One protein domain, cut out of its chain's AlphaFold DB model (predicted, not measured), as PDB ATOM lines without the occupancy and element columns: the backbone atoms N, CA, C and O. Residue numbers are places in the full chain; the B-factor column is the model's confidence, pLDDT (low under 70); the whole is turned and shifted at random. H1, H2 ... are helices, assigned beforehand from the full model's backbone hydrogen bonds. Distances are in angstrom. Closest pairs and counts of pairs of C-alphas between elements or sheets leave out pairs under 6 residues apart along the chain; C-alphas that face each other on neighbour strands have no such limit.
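Overview. This is residues 20 to 41 and 52 to 82 of the 101 residues of an uncharacterized protein of Lysobacter gilvus (UniProt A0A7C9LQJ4). Two long helices, H1 and H2, lie side by side and run opposite ways as a slender, slightly splayed pair: they meet at residues 21 to 28 of H1 and residues 64 to 74 of H2, and spread apart toward the cut. Residues 76 to 82, of which 76 to 81 belong to H2, stick out past this meeting place and stand free. The printed part has 53 residues with two named helices, H1 then H2 along the chain, and no named strand; its class is all helix. The whole is loose, with a radius of gyration of the C-alphas of 13.8 A, and a rod in outline, spanning 47 by 19 by 11 A.

Along the chain. H1 holds residues 20 to 39 and is 28.5 A long from first to last C-alpha, beginning with C-alpha 20 at (-13.029, -25.753, 36.965). H2, the longest helix, holds residues 54 to 81 and is 40.6 A long, from C-alpha 54 at (3.585, -23.523, 62.929) to C-alpha 81 at (-15.134, -10.427, 29.321).

Arrangement. H1 and H2 touch, with 7 pairs of C-alphas within 8 A. The closest C-alphas of the two are those of Ala 21 and Ile 71, 5.6 A apart. Their lines stand at a shallow tilt of 20 degrees, opposite ways, and their centres are 12.6 A apart. In H1 every O i to N i+4 pair is within hydrogen-bond range; in H2, 23 of 24 are.

Size, cuts and confidence. The two C-alphas farthest apart are those of Cys 41 and Ala 82, at 47.0 A. Residues 42 to 51 are not printed, and C-alphas 41 and 52 are 10.4 A apart across this cut, which lies in the link from H1 to H2. The mean pLDDT of the printed part is 73.5, and confidence is low at residues 38 to 41, 52 to 55 and 76 to 82.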
ATOM      1  N   TYR A  20     -14.318 -25.393  36.365       79.19
ATOM      2  CA  TYR A  20     -13.029 -25.753  36.965       79.19
ATOM      3  C   TYR A  20     -12.793 -25.046  38.311       79.19
ATOM      4  O   TYR A  20     -12.336 -25.674  39.262       79.19
ATOM      5  N   ALA A  21     -13.177 -23.769  38.431       77.81
ATOM      6  CA  ALA A  21     -13.061 -23.011  39.675       77.81
ATOM      7  C   ALA A  21     -14.028 -23.546  40.745       77.81
ATOM      8  O   ALA A  21     -13.746 -23.483  41.941       77.81
ATOM      9  N   HIS A  22     -15.164 -24.111  40.324       78.44
ATOM     10  CA  HIS A  22     -16.102 -24.771  41.227       78.44
ATOM     11  C   HIS A  22     -15.495 -26.045  41.823       78.44
ATOM     12  O   HIS A  22     -15.586 -26.268  43.032       78.44
ATOM     13  N   VAL A  23     -14.821 -26.849  40.996       84.88
ATOM     14  CA  VAL A  23     -14.097 -28.047  41.445       84.88
ATOM     15  C   VAL A  23     -12.966 -27.674  42.405       84.88
ATOM     16  O   VAL A  23     -12.838 -28.298  43.460       84.88
ATOM     17  N   GLU A  24     -12.193 -26.631  42.097       83.12
ATOM     18  CA  GLU A  24     -11.126 -26.140  42.980       83.12
ATOM     19  C   GLU A  24     -11.669 -25.680  44.342       83.12
ATOM     20  O   GLU A  24     -11.105 -26.034  45.377       83.12
ATOM     21  N   LEU A  25     -12.815 -24.988  44.380       82.31
ATOM     22  CA  LEU A  25     -13.478 -24.610  45.636       82.31
ATOM     23  C   LEU A  25     -13.912 -25.819  46.472       82.31
ATOM     24  O   LEU A  25     -13.786 -25.798  47.700       82.31
ATOM     25  N   ILE A  26     -14.426 -26.872  45.833       83.31
ATOM     26  CA  ILE A  26     -14.823 -28.104  46.526       83.31
ATOM     27  C   ILE A  26     -13.592 -28.785  47.135       83.31
ATOM     28  O   ILE A  26     -13.604 -29.123  48.319       83.31
ATOM     29  N   GLN A  27     -12.513 -28.922  46.362       83.88
ATOM     30  CA  GLN A  27     -11.261 -29.513  46.843       83.88
ATOM     31  C   GLN A  27     -10.654 -28.709  47.997       83.88
ATOM     32  O   GLN A  27     -10.161 -29.291  48.967       83.88
ATOM     33  N   LEU A  28     -10.730 -27.379  47.917       82.69
ATOM     34  CA  LEU A  28     -10.280 -26.472  48.964       82.69
ATOM     35  C   LEU A  28     -11.082 -26.659  50.256       82.69
ATOM     36  O   LEU A  28     -10.502 -26.790  51.334       82.69
ATOM     37  N   ARG A  29     -12.415 -26.727  50.153       82.44
ATOM     38  CA  ARG A  29     -13.310 -26.993  51.288       82.44
ATOM     39  C   ARG A  29     -12.972 -28.317  51.967       82.44
ATOM     40  O   ARG A  29     -12.922 -28.379  53.195       82.44
ATOM     41  N   ASP A  30     -12.767 -29.369  51.184       81.75
ATOM     42  CA  ASP A  30     -12.516 -30.706  51.719       81.75
ATOM     43  C   ASP A  30     -11.136 -30.782  52.395       81.75
ATOM     44  O   ASP A  30     -11.022 -31.340  53.488       81.75
ATOM     45  N   HIS A  31     -10.122 -30.107  51.839       79.56
ATOM     46  CA  HIS A  31      -8.826 -29.921  52.501       79.56
ATOM     47  C   HIS A  31      -8.946 -29.170  53.830       79.56
ATOM     48  O   HIS A  31      -8.365 -29.593  54.828       79.56
ATOM     49  N   LEU A  32      -9.712 -28.075  53.870       79.69
ATOM     50  CA  LEU A  32      -9.921 -27.304  55.097       79.69
ATOM     51  C   LEU A  32     -10.621 -28.129  56.180       79.69
ATOM     52  O   LEU A  32     -10.252 -28.035  57.348       79.69
ATOM     53  N   ARG A  33     -11.594 -28.970  55.806       78.69
ATOM     54  CA  ARG A  33     -12.264 -29.882  56.745       78.69
ATOM     55  C   ARG A  33     -11.313 -30.925  57.317       78.69
ATOM     56  O   ARG A  33     -11.315 -31.132  58.525       78.69
ATOM     57  N   LEU A  34     -10.497 -31.548  56.469       75.19
ATOM     58  CA  LEU A  34      -9.504 -32.527  56.908       75.19
ATOM     59  C   LEU A  34      -8.467 -31.880  57.838       75.19
ATOM     60  O   LEU A  34      -8.139 -32.431  58.883       75.19
ATOM     61  N   MET A  35      -8.006 -30.673  57.510       71.44
ATOM     62  CA  MET A  35      -7.072 -29.932  58.357       71.44
ATOM     63  C   MET A  35      -7.692 -29.518  59.690       71.44
ATOM     64  O   MET A  35      -7.031 -29.661  60.710       71.44
ATOM     65  N   ALA A  36      -8.954 -29.080  59.707       72.62
ATOM     66  CA  ALA A  36      -9.665 -28.770  60.946       72.62
ATOM     67  C   ALA A  36      -9.719 -29.991  61.882       72.62
ATOM     68  O   ALA A  36      -9.400 -29.861  63.061       72.62
ATOM     69  N   GLN A  37     -10.012 -31.177  61.335       70.75
ATOM     70  CA  GLN A  37     -10.010 -32.445  62.077       70.75
ATOM     71  C   GLN A  37      -8.615 -32.833  62.587       70.75
ATOM     72  O   GLN A  37      -8.488 -33.366  63.682       70.75
ATOM     73  N   LEU A  38      -7.558 -32.551  61.820       66.44
ATOM     74  CA  LEU A  38      -6.174 -32.800  62.241       66.44
ATOM     75  C   LEU A  38      -5.673 -31.786  63.280       66.44
ATOM     76  O   LEU A  38      -4.765 -32.091  64.046       66.44
ATOM     77  N   THR A  39      -6.236 -30.576  63.294       66.25
ATOM     78  CA  THR A  39      -5.937 -29.544  64.297       66.25
ATOM     79  C   THR A  39      -6.809 -29.636  65.546       66.25
ATOM     80  O   THR A  39      -6.481 -29.001  66.549       66.25
ATOM     81  N   GLU A  40      -7.904 -30.400  65.517       63.75
ATOM     82  CA  GLU A  40      -8.666 -30.718  66.721       63.75
ATOM     83  C   GLU A  40      -7.768 -31.523  67.665       63.75
ATOM     84  O   GLU A  40      -7.305 -32.619  67.349       63.75
ATOM     85  N   CYS A  41      -7.478 -30.951  68.835       55.53
ATOM     86  CA  CYS A  41      -6.694 -31.614  69.867       55.53
ATOM     87  C   CYS A  41      -7.368 -32.941  70.240       55.53
ATOM     88  O   CYS A  41      -8.423 -32.951  70.875       55.53
ATOM     89  N   LEU A  52       0.578 -29.773  64.565       59.47
ATOM     90  CA  LEU A  52       0.992 -29.225  63.285       59.47
ATOM     91  C   LEU A  52       1.993 -28.103  63.564       59.47
ATOM     92  O   LEU A  52       1.660 -27.112  64.216       59.47
ATOM     93  N   ARG A  53       3.246 -28.304  63.137       67.62
ATOM     94  CA  ARG A  53       4.294 -27.300  63.318       67.62
ATOM     95  C   ARG A  53       3.782 -25.973  62.746       67.62
ATOM     96  O   ARG A  53       3.222 -25.989  61.648       67.62
ATOM     97  N   PRO A  54       3.994 -24.836  63.428       65.25
ATOM     98  CA  PRO A  54       3.585 -23.523  62.929       65.25
ATOM     99  C   PRO A  54       4.040 -23.262  61.485       65.25
ATOM    100  O   PRO A  54       3.289 -22.702  60.694       65.25
ATOM    101  N   ASP A  55       5.219 -23.767  61.112       67.44
ATOM    102  CA  ASP A  55       5.759 -23.690  59.748       67.44
ATOM    103  C   ASP A  55       4.889 -24.417  58.712       67.44
ATOM    104  O   ASP A  55       4.692 -23.930  57.599       67.44
ATOM    105  N   ALA A  56       4.335 -25.579  59.078       71.19
ATOM    106  CA  ALA A  56       3.427 -26.320  58.214       71.19
ATOM    107  C   ALA A  56       2.132 -25.526  58.020       71.19
ATOM    108  O   ALA A  56       1.691 -25.360  56.886       71.19
ATOM    109  N   LEU A  57       1.565 -24.964  59.094       73.25
ATOM    110  CA  LEU A  57       0.387 -24.092  59.008       73.25
ATOM    111  C   LEU A  57       0.651 -22.852  58.144       73.25
ATOM    112  O   LEU A  57      -0.186 -22.503  57.317       73.25
ATOM    113  N   ALA A  58       1.818 -22.219  58.270       74.81
ATOM    114  CA  ALA A  58       2.191 -21.059  57.462       74.81
ATOM    115  C   ALA A  58       2.287 -21.395  55.963       74.81
ATOM    116  O   ALA A  58       1.761 -20.658  55.120       74.81
ATOM    117  N   TRP A  59       2.900 -22.531  55.617       77.88
ATOM    118  CA  TRP A  59       2.918 -23.028  54.239       77.88
ATOM    119  C   TRP A  59       1.500 -23.321  53.728       77.88
ATOM    120  O   TRP A  59       1.147 -22.927  52.615       77.88
ATOM    121  N   TRP A  60       0.655 -23.934  54.562       74.00
ATOM    122  CA  TRP A  60      -0.738 -24.229  54.229       74.00
ATOM    123  C   TRP A  60      -1.570 -22.968  53.983       74.00
ATOM    124  O   TRP A  60      -2.259 -22.893  52.967       74.00
ATOM    125  N   PHE A  61      -1.473 -21.951  54.843       77.88
ATOM    126  CA  PHE A  61      -2.151 -20.668  54.629       77.88
ATOM    127  C   PHE A  61      -1.654 -19.957  53.367       77.88
ATOM    128  O   PHE A  61      -2.448 -19.349  52.650       77.88
ATOM    129  N   SER A  62      -0.364 -20.080  53.047       78.38
ATOM    130  CA  SER A  62       0.205 -19.532  51.809       78.38
ATOM    131  C   SER A  62      -0.370 -20.223  50.569       78.38
ATOM    132  O   SER A  62      -0.724 -19.557  49.595       78.38
ATOM    133  N   ARG A  63      -0.525 -21.552  50.614       81.44
ATOM    134  CA  ARG A  63      -1.175 -22.323  49.548       81.44
ATOM    135  C   ARG A  63      -2.655 -21.960  49.404       81.44
ATOM    136  O   ARG A  63      -3.089 -21.657  48.301       81.44
ATOM    137  N   LEU A  64      -3.391 -21.916  50.516       81.38
ATOM    138  CA  LEU A  64      -4.803 -21.525  50.566       81.38
ATOM    139  C   LEU A  64      -5.027 -20.139  49.945       81.38
ATOM    140  O   LEU A  64      -5.921 -19.967  49.123       81.38
ATOM    141  N   SER A  65      -4.190 -19.164  50.306       77.94
ATOM    142  CA  SER A  65      -4.237 -17.806  49.755       77.94
ATOM    143  C   SER A  65      -4.050 -17.791  48.234       77.94
ATOM    144  O   SER A  65      -4.777 -17.101  47.520       77.94
ATOM    145  N   ARG A  66      -3.118 -18.603  47.717       82.50
ATOM    146  CA  ARG A  66      -2.879 -18.722  46.275       82.50
ATOM    147  C   ARG A  66      -4.078 -19.317  45.539       82.50
ATOM    148  O   ARG A  66      -4.492 -18.754  44.530       82.50
ATOM    149  N   ASP A  67      -4.625 -20.414  46.052       79.31
ATOM    150  CA  ASP A  67      -5.739 -21.121  45.415       79.31
ATOM    151  C   ASP A  67      -7.001 -20.227  45.404       79.31
ATOM    152  O   ASP A  67      -7.655 -20.079  44.373       79.31
ATOM    153  N   VAL A  68      -7.273 -19.498  46.497       80.94
ATOM    154  CA  VAL A  68      -8.329 -18.465  46.537       80.94
ATOM    155  C   VAL A  68      -8.055 -17.340  45.533       80.94
ATOM    156  O   VAL A  68      -8.972 -16.902  44.840       80.94
ATOM    157  N   GLY A  69      -6.805 -16.887  45.412       82.00
ATOM    158  CA  GLY A  69      -6.415 -15.875  44.431       82.00
ATOM    159  C   GLY A  69      -6.696 -16.299  42.986       82.00
ATOM    160  O   GLY A  69      -7.160 -15.483  42.190       82.00
ATOM    161  N   TRP A  70      -6.482 -17.572  42.650       80.06
ATOM    162  CA  TRP A  70      -6.787 -18.118  41.323       80.06
ATOM    163  C   TRP A  70      -8.288 -18.175  41.048       80.06
ATOM    164  O   TRP A  70      -8.727 -17.762  39.974       80.06
ATOM    165  N   ILE A  71      -9.084 -18.585  42.035       78.38
ATOM    166  CA  ILE A  71     -10.550 -18.601  41.937       78.38
ATOM    167  C   ILE A  71     -11.107 -17.176  41.769       78.38
ATOM    168  O   ILE A  71     -11.997 -16.937  40.948       78.38
ATOM    169  N   VAL A  72     -10.561 -16.195  42.496       77.62
ATOM    170  CA  VAL A  72     -10.960 -14.785  42.347       77.62
ATOM    171  C   VAL A  72     -10.568 -14.253  40.968       77.62
ATOM    172  O   VAL A  72     -11.405 -13.668  40.293       77.62
ATOM    173  N   ALA A  73      -9.348 -14.517  40.494       76.12
ATOM    174  CA  ALA A  73      -8.927 -14.109  39.152       76.12
ATOM    175  C   ALA A  73      -9.796 -14.745  38.047       76.12
ATOM    176  O   ALA A  73     -10.144 -14.091  37.064       76.12
ATOM    177  N   ALA A  74     -10.187 -16.009  38.211       76.12
ATOM    178  CA  ALA A  74     -11.078 -16.709  37.288       76.12
ATOM    179  C   ALA A  74     -12.472 -16.063  37.209       76.12
ATOM    180  O   ALA A  74     -13.050 -15.954  36.128       76.12
ATOM    181  N   THR A  75     -12.999 -15.605  38.345       74.25
ATOM    182  CA  THR A  75     -14.331 -14.988  38.435       74.25
ATOM    183  C   THR A  75     -14.339 -13.520  37.993       74.25
ATOM    184  O   THR A  75     -15.299 -13.088  37.353       74.25
ATOM    185  N   THR A  76     -13.274 -12.750  38.248       69.50
ATOM    186  CA  THR A  76     -13.164 -11.347  37.803       69.50
ATOM    187  C   THR A  76     -12.899 -11.219  36.304       69.50
ATOM    188  O   THR A  76     -13.526 -10.387  35.649       69.50
ATOM    189  N   ASN A  77     -12.049 -12.073  35.728       59.19
ATOM    190  CA  ASN A  77     -11.747 -12.033  34.292       59.19
ATOM    191  C   ASN A  77     -12.971 -12.391  33.424       59.19
ATOM    192  O   ASN A  77     -13.128 -11.852  32.328       59.19
ATOM    193  N   MET A  78     -13.880 -13.246  33.912       55.34
ATOM    194  CA  MET A  78     -15.158 -13.501  33.230       55.34
ATOM    195  C   MET A  78     -16.133 -12.324  33.335       55.34
ATOM    196  O   MET A  78     -16.858 -12.054  32.379       55.34
ATOM    197  N   ALA A  79     -16.131 -11.589  34.450       55.44
ATOM    198  CA  ALA A  79     -16.939 -10.377  34.588       55.44
ATOM    199  C   ALA A  79     -16.483  -9.264  33.622       55.44
ATOM    200  O   ALA A  79     -17.322  -8.573  33.047       55.44
ATOM    201  N   GLU A  80     -15.172  -9.124  33.387       55.56
ATOM    202  CA  GLU A  80     -14.627  -8.166  32.413       55.56
ATOM    203  C   GLU A  80     -14.902  -8.596  30.959       55.56
ATOM    204  O   GLU A  80     -15.289  -7.769  30.133       55.56
ATOM    205  N   ALA A  81     -14.801  -9.893  30.647       53.78
ATOM    206  CA  ALA A  81     -15.134 -10.427  29.321       53.78
ATOM    207  C   ALA A  81     -16.640 -10.364  28.989       53.78
ATOM    208  O   ALA A  81     -17.012 -10.289  27.817       53.78
ATOM    209  N   ALA A  82     -17.506 -10.369  30.006       51.62
ATOM    210  CA  ALA A  82     -18.951 -10.191  29.868       51.62
ATOM    211  C   ALA A  82     -19.380  -8.712  29.769       51.62
ATOM    212  O   ALA A  82     -20.565  -8.431  29.562       51.62
TER     213      ALA A  82